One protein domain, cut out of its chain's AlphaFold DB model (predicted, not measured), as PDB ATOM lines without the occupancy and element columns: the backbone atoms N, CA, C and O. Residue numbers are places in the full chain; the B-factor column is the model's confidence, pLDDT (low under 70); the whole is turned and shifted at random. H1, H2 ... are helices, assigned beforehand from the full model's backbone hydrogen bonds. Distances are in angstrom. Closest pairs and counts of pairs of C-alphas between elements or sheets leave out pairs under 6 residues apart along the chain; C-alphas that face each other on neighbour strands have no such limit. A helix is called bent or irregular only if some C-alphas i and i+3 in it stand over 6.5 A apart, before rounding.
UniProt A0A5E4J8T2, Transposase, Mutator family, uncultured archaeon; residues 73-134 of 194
ATOM      1  N   HIS A  73       0.377 -19.667  -6.937       94.56
ATOM      2  CA  HIS A  73      -0.753 -18.764  -7.167       94.56
ATOM      3  C   HIS A  73      -0.688 -18.124  -8.552       94.56
ATOM      4  O   HIS A  73      -1.720 -18.038  -9.209       94.56
ATOM      5  N   PHE A  74       0.508 -17.767  -9.019       96.50
ATOM      6  CA  PHE A  74       0.728 -17.324 -10.391       96.50
ATOM      7  C   PHE A  74       0.298 -18.397 -11.396       96.50
ATOM      8  O   PHE A  74      -0.521 -18.124 -12.270       96.50
ATOM      9  N   SER A  75       0.744 -19.645 -11.221       96.75
ATOM     10  CA  SER A  75       0.352 -20.741 -12.109       96.75
ATOM     11  C   SER A  75      -1.155 -20.973 -12.121       96.75
ATOM     12  O   SER A  75      -1.734 -21.206 -13.178       96.75
ATOM     13  N   ARG A  76      -1.823 -20.865 -10.967       96.12
ATOM     14  CA  ARG A  76      -3.289 -20.944 -10.899       96.12
ATOM     15  C   ARG A  76      -3.964 -19.808 -11.662       96.12
ATOM     16  O   ARG A  76      -4.898 -20.099 -12.398       96.12
ATOM     17  N   ALA A  77      -3.482 -18.574 -11.514       96.75
ATOM     18  CA  ALA A  77      -4.027 -17.409 -12.209       96.75
ATOM     19  C   ALA A  77      -3.877 -17.544 -13.734       96.75
ATOM     20  O   ALA A  77      -4.847 -17.390 -14.468       96.75
ATOM     21  N   VAL A  78      -2.696 -17.947 -14.215       97.56
ATOM     22  CA  VAL A  78      -2.460 -18.192 -15.649       97.56
ATOM     23  C   VAL A  78      -3.373 -19.302 -16.182       97.56
ATOM     24  O   VAL A  78      -3.926 -19.183 -17.272       97.56
ATOM     25  N   LEU A  79      -3.563 -20.386 -15.424       98.06
ATOM     26  CA  LEU A  79      -4.379 -21.538 -15.832       98.06
ATOM     27  C   LEU A  79      -5.891 -21.339 -15.643       98.06
ATOM     28  O   LEU A  79      -6.672 -22.215 -16.038       98.06
ATOM     29  N   GLU A  80      -6.323 -20.239 -15.029       97.19
ATOM     30  CA  GLU A  80      -7.732 -19.971 -14.740       97.19
ATOM     31  C   GLU A  80      -8.539 -19.840 -16.033       97.19
ATOM     32  O   GLU A  80      -9.536 -20.547 -16.207       97.19
ATOM     33  N   SER A  81      -8.041 -19.036 -16.978       94.88
ATOM     34  CA  SER A  81      -8.688 -18.783 -18.270       94.88
ATOM     35  C   SER A  81      -8.455 -19.875 -19.319       94.88
ATOM     36  O   SER A  81      -9.051 -19.827 -20.393       94.88
ATOM     37  N   ILE A  82      -7.587 -20.855 -19.046       97.81
ATOM     38  CA  ILE A  82      -7.222 -21.893 -20.020       97.81
ATOM     39  C   ILE A  82      -8.333 -22.957 -20.124       97.81
ATOM     40  O   ILE A  82      -8.804 -23.463 -19.102       97.81
ATOM     41  N   PRO A  83      -8.746 -23.386 -21.332       96.69
ATOM     42  CA  PRO A  83      -9.700 -24.478 -21.505       96.69
ATOM     43  C   PRO A  83      -9.218 -25.790 -20.878       96.69
ATOM     44  O   PRO A  83      -8.056 -26.170 -21.011       96.69
ATOM     45  N   LYS A  84     -10.128 -26.552 -20.255       96.62
ATOM     46  CA  LYS A  84      -9.802 -27.802 -19.533       96.62
ATOM     47  C   LYS A  84      -8.971 -28.796 -20.359       96.62
ATOM     48  O   LYS A  84      -8.084 -29.434 -19.801       96.62
ATOM     49  N   LYS A  85      -9.242 -28.905 -21.665       96.75
ATOM     50  CA  LYS A  85      -8.520 -29.793 -22.594       96.75
ATOM     51  C   LYS A  85      -7.035 -29.430 -22.761       96.75
ATOM     52  O   LYS A  85      -6.224 -30.320 -22.979       96.75
ATOM     53  N   ASP A  86      -6.686 -28.154 -22.599       96.56
ATOM     54  CA  ASP A  86      -5.332 -27.630 -22.814       96.56
ATOM     55  C   ASP A  86      -4.584 -27.387 -21.490       96.56
ATOM     56  O   ASP A  86      -3.357 -27.270 -21.487       96.56
ATOM     57  N   LYS A  87      -5.301 -27.363 -20.350       96.75
ATOM     58  CA  LYS A  87      -4.746 -27.031 -19.023       96.75
ATOM     59  C   LYS A  87      -3.488 -27.819 -18.676       96.75
ATOM     60  O   LYS A  87      -2.515 -27.206 -18.263       96.75
ATOM     61  N   GLN A  88      -3.479 -29.141 -18.859       97.62
ATOM     62  CA  GLN A  88      -2.313 -29.953 -18.486       97.62
ATOM     63  C   GLN A  88      -1.082 -29.623 -19.340       97.62
ATOM     64  O   GLN A  88       0.022 -29.500 -18.815       97.62
ATOM     65  N   LYS A  89      -1.270 -29.438 -20.652       97.25
ATOM     66  CA  LYS A  89      -0.181 -29.091 -21.572       97.25
ATOM     67  C   LYS A  89       0.421 -27.732 -21.214       97.25
ATOM     68  O   LYS A  89       1.641 -27.602 -21.170       97.25
ATOM     69  N   ILE A  90      -0.426 -26.734 -20.955       97.75
ATOM     70  CA  ILE A  90       0.029 -25.394 -20.565       97.75
ATOM     71  C   ILE A  90       0.660 -25.412 -19.170       97.75
ATOM     72  O   ILE A  90       1.681 -24.765 -18.982       97.75
ATOM     73  N   ALA A  91       0.126 -26.192 -18.227       98.00
ATOM     74  CA  ALA A  91       0.687 -26.321 -16.884       98.00
ATOM     75  C   ALA A  91       2.131 -26.841 -16.907       98.00
ATOM     76  O   ALA A  91       2.989 -26.228 -16.283       98.00
ATOM     77  N   ASN A  92       2.414 -27.896 -17.678       97.88
ATOM     78  CA  ASN A  92       3.771 -28.445 -17.789       97.88
ATOM     79  C   ASN A  92       4.750 -27.412 -18.372       97.88
ATOM     80  O   ASN A  92       5.839 -27.207 -17.850       97.88
ATOM     81  N   ARG A  93       4.341 -26.708 -19.432       97.75
ATOM     82  CA  ARG A  93       5.176 -25.663 -20.043       97.75
ATOM     83  C   ARG A  93       5.401 -24.473 -19.123       97.75
ATOM     84  O   ARG A  93       6.462 -23.862 -19.166       97.75
ATOM     85  N   LEU A  94       4.388 -24.130 -18.334       97.50
ATOM     86  CA  LEU A  94       4.480 -23.070 -17.347       97.50
ATOM     87  C   LEU A  94       5.462 -23.453 -16.242       97.50
ATOM     88  O   LEU A  94       6.299 -22.633 -15.890       97.50
ATOM     89  N   GLU A  95       5.404 -24.694 -15.754       96.00
ATOM     90  CA  GLU A  95       6.350 -25.239 -14.775       96.00
ATOM     91  C   GLU A  95       7.798 -25.169 -15.282       96.00
ATOM     92  O   GLU A  95       8.655 -24.629 -14.582       96.00
ATOM     93  N   ASP A  96       8.050 -25.584 -16.528       95.81
ATOM     94  CA  ASP A  96       9.371 -25.494 -17.174       95.81
ATOM     95  C   ASP A  96       9.884 -24.052 -17.343       95.81
ATOM     96  O   ASP A  96      11.091 -23.827 -17.487       95.81
ATOM     97  N   ALA A  97       8.973 -23.076 -17.365       97.06
ATOM     98  CA  ALA A  97       9.266 -21.661 -17.554       97.06
ATOM     99  C   ALA A  97       9.411 -20.879 -16.236       97.06
ATOM    100  O   ALA A  97       9.920 -19.762 -16.260       97.06
ATOM    101  N   LEU A  98       8.993 -21.427 -15.086       94.81
ATOM    102  CA  LEU A  98       8.930 -20.682 -13.815       94.81
ATOM    103  C   LEU A  98      10.269 -20.072 -13.378       94.81
ATOM    104  O   LEU A  98      10.273 -19.038 -12.714       94.81
ATOM    105  N   ASP A  99      11.396 -20.673 -13.761       91.75
ATOM    106  CA  ASP A  99      12.738 -20.185 -13.424       91.75
ATOM    107  C   ASP A  99      13.459 -19.501 -14.607       91.75
ATOM    108  O   ASP A  99      14.573 -18.996 -14.429       91.75
ATOM    109  N   ASP A 100      12.843 -19.459 -15.793       95.06
ATOM    110  CA  ASP A 100      13.460 -19.063 -17.064       95.06
ATOM    111  C   ASP A 100      12.624 -17.982 -17.768       95.06
ATOM    112  O   ASP A 100      11.547 -18.232 -18.316       95.06
ATOM    113  N   GLU A 101      13.148 -16.758 -17.760       94.81
ATOM    114  CA  GLU A 101      12.475 -15.585 -18.318       94.81
ATOM    115  C   GLU A 101      12.199 -15.720 -19.817       94.81
ATOM    116  O   GLU A 101      11.115 -15.357 -20.282       94.81
ATOM    117  N   MET A 102      13.141 -16.289 -20.573       97.12
ATOM    118  CA  MET A 102      12.993 -16.445 -22.014       97.12
ATOM    119  C   MET A 102      11.875 -17.438 -22.327       97.12
ATOM    120  O   MET A 102      11.003 -17.145 -23.148       97.12
ATOM    121  N   LYS A 103      11.842 -18.586 -21.639       98.12
ATOM    122  CA  LYS A 103      10.752 -19.562 -21.796       98.12
ATOM    123  C   LYS A 103       9.402 -18.979 -21.394       98.12
ATOM    124  O   LYS A 103       8.411 -19.228 -22.082       98.12
ATOM    125  N   MET A 104       9.358 -18.187 -20.322       98.19
ATOM    126  CA  MET A 104       8.132 -17.525 -19.868       98.19
ATOM    127  C   MET A 104       7.611 -16.534 -20.917       98.19
ATOM    128  O   MET A 104       6.420 -16.532 -21.230       98.19
ATOM    129  N   GLN A 105       8.504 -15.746 -21.525       97.94
ATOM    130  CA  GLN A 105       8.150 -14.807 -22.590       97.94
ATOM    131  C   GLN A 105       7.658 -15.516 -23.860       97.94
ATOM    132  O   GLN A 105       6.680 -15.079 -24.472       97.94
ATOM    133  N   VAL A 106       8.311 -16.615 -24.249       98.38
ATOM    134  CA  VAL A 106       7.882 -17.449 -25.382       98.38
ATOM    135  C   VAL A 106       6.486 -18.018 -25.125       98.38
ATOM    136  O   VAL A 106       5.613 -17.897 -25.983       98.38
ATOM    137  N   LEU A 107       6.234 -18.555 -23.927       98.31
ATOM    138  CA  LEU A 107       4.918 -19.066 -23.549       98.31
ATOM    139  C   LEU A 107       3.838 -17.974 -23.605       98.31
ATOM    140  O   LEU A 107       2.756 -18.228 -24.130       98.31
ATOM    141  N   ALA A 108       4.125 -16.766 -23.112       98.31
ATOM    142  CA  ALA A 108       3.190 -15.641 -23.185       98.31
ATOM    143  C   ALA A 108       2.824 -15.282 -24.633       98.31
ATOM    144  O   ALA A 108       1.647 -15.095 -24.946       98.31
ATOM    145  N   ASN A 109       3.814 -15.234 -25.530       98.31
ATOM    146  CA  ASN A 109       3.586 -14.948 -26.948       98.31
ATOM    147  C   ASN A 109       2.726 -16.025 -27.609       98.31
ATOM    148  O   ASN A 109       1.718 -15.707 -28.232       98.31
ATOM    149  N   GLU A 110       3.049 -17.297 -27.393       97.75
ATOM    150  CA  GLU A 110       2.270 -18.389 -27.971       97.75
ATOM    151  C   GLU A 110       0.833 -18.431 -27.448       97.75
ATOM    152  O   GLU A 110      -0.094 -18.653 -28.225       97.75
ATOM    153  N   LEU A 111       0.624 -18.190 -26.146       98.06
ATOM    154  CA  LEU A 111      -0.716 -18.075 -25.566       98.06
ATOM    155  C   LEU A 111      -1.510 -16.945 -26.229       98.06
ATOM    156  O   LEU A 111      -2.698 -17.116 -26.509       98.06
ATOM    157  N   ARG A 112      -0.858 -15.819 -26.529       97.69
ATOM    158  CA  ARG A 112      -1.470 -14.701 -27.252       97.69
ATOM    159  C   ARG A 112      -1.889 -15.110 -28.667       97.69
ATOM    160  O   ARG A 112      -3.022 -14.817 -29.056       97.69
ATOM    161  N   ASP A 113      -1.031 -15.834 -29.380       97.38
ATOM    162  CA  ASP A 113      -1.264 -16.271 -30.763       97.38
ATOM    163  C   ASP A 113      -2.424 -17.270 -30.878       97.38
ATOM    164  O   ASP A 113      -3.218 -17.203 -31.815       97.38
ATOM    165  N   ILE A 114      -2.590 -18.157 -29.891       95.62
ATOM    166  CA  ILE A 114      -3.707 -19.121 -29.849       95.62
ATOM    167  C   ILE A 114      -4.987 -18.548 -29.210       95.62
ATOM    168  O   ILE A 114      -5.913 -19.295 -28.884       95.62
ATOM    169  N   GLY A 115      -5.045 -17.230 -28.992       95.81
ATOM    170  CA  GLY A 115      -6.221 -16.526 -28.476       95.81
ATOM    171  C   GLY A 115      -6.432 -16.606 -26.959       95.81
ATOM    172  O   GLY A 115      -7.451 -16.126 -26.466       95.81
ATOM    173  N   GLN A 116      -5.479 -17.142 -26.193       97.00
ATOM    174  CA  GLN A 116      -5.502 -17.201 -24.723       97.00
ATOM    175  C   GLN A 116      -4.977 -15.895 -24.099       97.00
ATOM    176  O   GLN A 116      -4.090 -15.900 -23.242       97.00
ATOM    177  N   LYS A 117      -5.527 -14.754 -24.538       97.12
ATOM    178  CA  LYS A 117      -5.063 -13.412 -24.143       97.12
ATOM    179  C   LYS A 117      -5.027 -13.181 -22.623       97.12
ATOM    180  O   LYS A 117      -3.996 -12.700 -22.168       97.12
ATOM    181  N   PRO A 118      -6.038 -13.577 -21.819       98.00
ATOM    182  CA  PRO A 118      -5.995 -13.324 -20.374       98.00
ATOM    183  C   PRO A 118      -4.829 -14.033 -19.663       98.00
ATOM    184  O   PRO A 118      -4.225 -13.484 -18.740       98.00
ATOM    185  N   ALA A 119      -4.465 -15.236 -20.119       97.88
ATOM    186  CA  ALA A 119      -3.318 -15.968 -19.590       97.88
ATOM    187  C   ALA A 119      -1.996 -15.284 -19.974       97.88
ATOM    188  O   ALA A 119      -1.125 -15.119 -19.122       97.88
ATOM    189  N   ALA A 120      -1.868 -14.838 -21.230       98.31
ATOM    190  CA  ALA A 120      -0.708 -14.078 -21.696       98.31
ATOM    191  C   ALA A 120      -0.543 -12.756 -20.926       98.31
ATOM    192  O   ALA A 120       0.541 -12.477 -20.426       98.31
ATOM    193  N   GLU A 121      -1.625 -11.995 -20.745       98.00
ATOM    194  CA  GLU A 121      -1.631 -10.744 -19.974       98.00
ATOM    195  C   GLU A 121      -1.247 -10.974 -18.507       98.00
ATOM    196  O   GLU A 121      -0.497 -10.191 -17.929       98.00
ATOM    197  N   THR A 122      -1.711 -12.070 -17.897       97.38
ATOM    198  CA  THR A 122      -1.301 -12.443 -16.534       97.38
ATOM    199  C   THR A 122       0.207 -12.683 -16.458       97.38
ATOM    200  O   THR A 122       0.856 -12.195 -15.534       97.38
ATOM    201  N   ILE A 123       0.785 -13.392 -17.435       97.75
ATOM    202  CA  ILE A 123       2.239 -13.586 -17.499       97.75
ATOM    203  C   ILE A 123       2.950 -12.243 -17.689       97.75
ATOM    204  O   ILE A 123       3.891 -11.936 -16.956       97.75
ATOM    205  N   ASP A 124       2.497 -11.423 -18.636       97.12
ATOM    206  CA  ASP A 124       3.144 -10.155 -18.958       97.12
ATOM    207  C   ASP A 124       3.177  -9.206 -17.753       97.12
ATOM    208  O   ASP A 124       4.208  -8.589 -17.485       97.12
ATOM    209  N   ASN A 125       2.076  -9.140 -17.002       95.44
ATOM    210  CA  ASN A 125       1.927  -8.244 -15.860       95.44
ATOM    211  C   ASN A 125       2.773  -8.644 -14.646       95.44
ATOM    212  O   ASN A 125       3.123  -7.769 -13.861       95.44
ATOM    213  N   PHE A 126       3.073  -9.936 -14.473       95.44
ATOM    214  CA  PHE A 126       3.611 -10.443 -13.208       95.44
ATOM    215  C   PHE A 126       4.890 -11.283 -13.311       95.44
ATOM    216  O   PHE A 126       5.454 -11.631 -12.276       95.44
ATOM    217  N   ARG A 127       5.379 -11.640 -14.509       94.88
ATOM    218  CA  ARG A 127       6.544 -12.545 -14.642       94.88
ATOM    219  C   ARG A 127       7.782 -12.070 -13.877       94.88
ATOM    220  O   ARG A 127       8.473 -12.887 -13.281       94.88
ATOM    221  N   PHE A 128       8.027 -10.761 -13.837       94.50
ATOM    222  CA  PHE A 128       9.180 -10.191 -13.138       94.50
ATOM    223  C   PHE A 128       9.066 -10.302 -11.616       94.50
ATOM    224  O   PHE A 128      10.079 -10.441 -10.937       94.50
ATOM    225  N   ASP A 129       7.846 -10.372 -11.081       94.75
ATOM    226  CA  ASP A 129       7.609 -10.578  -9.653       94.75
ATOM    227  C   ASP A 129       7.858 -12.034  -9.216       94.75
ATOM    228  O   ASP A 129       7.707 -12.356  -8.038       94.75
ATOM    229  N   LEU A 130       8.217 -12.947 -10.129       95.50
ATOM    230  CA  LEU A 130       8.459 -14.359  -9.812       95.50
ATOM    231  C   LEU A 130       9.875 -14.637  -9.314       95.50
ATOM    232  O   LEU A 130      10.087 -15.662  -8.660       95.50
ATOM    233  N   TRP A 131      10.838 -13.773  -9.641       96.06
ATOM    234  CA  TRP A 131      12.263 -14.092  -9.542       96.06
ATOM    235  C   TRP A 131      13.021 -13.335  -8.457       96.06
ATOM    236  O   TRP A 131      14.224 -13.533  -8.347       96.06
ATOM    237  N   ASN A 132      12.348 -12.554  -7.610       94.69
ATOM    238  CA  ASN A 132      13.013 -11.773  -6.556       94.69
ATOM    239  C   ASN A 132      13.816 -12.648  -5.570       94.69
ATOM    240  O   ASN A 132      14.838 -12.216  -5.049       94.69
ATOM    241  N   TYR A 133      13.464 -13.928  -5.394       93.38
ATOM    242  CA  TYR A 133      14.303 -14.882  -4.653       93.38
ATOM    243  C   TYR A 133      15.722 -15.072  -5.229       93.38
ATOM    244  O   TYR A 133      16.580 -15.601  -4.523       93.38
ATOM    245  N   LYS A 134      15.978 -14.710  -6.496       94.50
ATOM    246  CA  LYS A 134      17.293 -14.845  -7.143       94.50
ATOM    247  C   LYS A 134      18.326 -13.849  -6.605       94.50
ATOM    248  O   LYS A 134      19.511 -14.064  -6.829       94.50
TER     249      LYS A 134
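AT A GLANCE: This is residues 73 to 134 of the 194 residues of the protein "Transposase, Mutator family" of uncultured archaeon (UniProt A0A5E4J8T2). Four helices run side by side, alternately one way and back, in a small bundle whose ring is closed by H4 touching H1; the diagonal pairs, H1 with H3 and H2 with H4, are apart. H2 and H3 spread apart from their link, touching through residues 93 to 97 and 103 to 107 alone, and the last residues, 131 to 134, run on past the end of H4 and add to the long axis. The printed part has 62 residues with four named helices, in the order H1, H2, H3, H4, and no named strand; the class is all helix. It is compact, with a radius of gyration of the C-alphas of 10.6 A, and elongated, with spans of 33 by 18 by 16 A.

IN THESE COORDINATES: H1 takes residues 73 to 80, beginning at C-alpha 73 at (-0.753, -18.764, -7.167). H2 takes residues 84 to 97 and is 20.1 A from first to last C-alpha; it is irregular, with C-alphas 85 and 88 7.4 A apart. H3 takes residues 101 to 113 and is 18.6 A long, from C-alpha 101 at (12.475, -15.585, -18.318). H4, residues 117 to 130, is 19.7 A long and ends at C-alpha 130 at (8.459, -14.359, -9.812); it is irregular too, with C-alphas 125 and 128 8.0 A apart.

HOW THE PARTS SIT: The helices that touch are mostly aligned. H1 and H2 form a helical hairpin and touch, the closest C-alphas being those of Leu 79 and Lys 87 at 6.4 A; they run opposite ways at a shallow tilt of 32 degrees, only just short of steep. H2 and H3, the next hairpin, touch through residues 93 to 97 and 103 to 107 alone, the closest C-alphas being those of Ala 97 and Met 104 at 4.9 A, at a shallow tilt of 25 degrees, opposite ways. H3 and H4, a third hairpin, touch with 17 pairs of C-alphas within 8 A, the closest being those of Ala 108 and Ala 120 at 4.5 A; the tilt is a shallow 12 degrees, opposite ways. H4 also touches H1, opposite ways at a shallow tilt of 8 degrees, with the closest C-alphas, those of Val 78 and Ala 119, 4.6 A apart. In H1 and H3 every O i to N i+4 pair is within hydrogen-bond range; in H2 8 of 10 are, and in H4 7 of 10.

THE WHOLE: The two C-alphas farthest apart are those of Lys 85 and Lys 134, at 33.6 A. The printed part has no cut, and its three links between helices are tight, each with 3 residues. The mean pLDDT of the printed part is 96.7, and no printed residue is under 70.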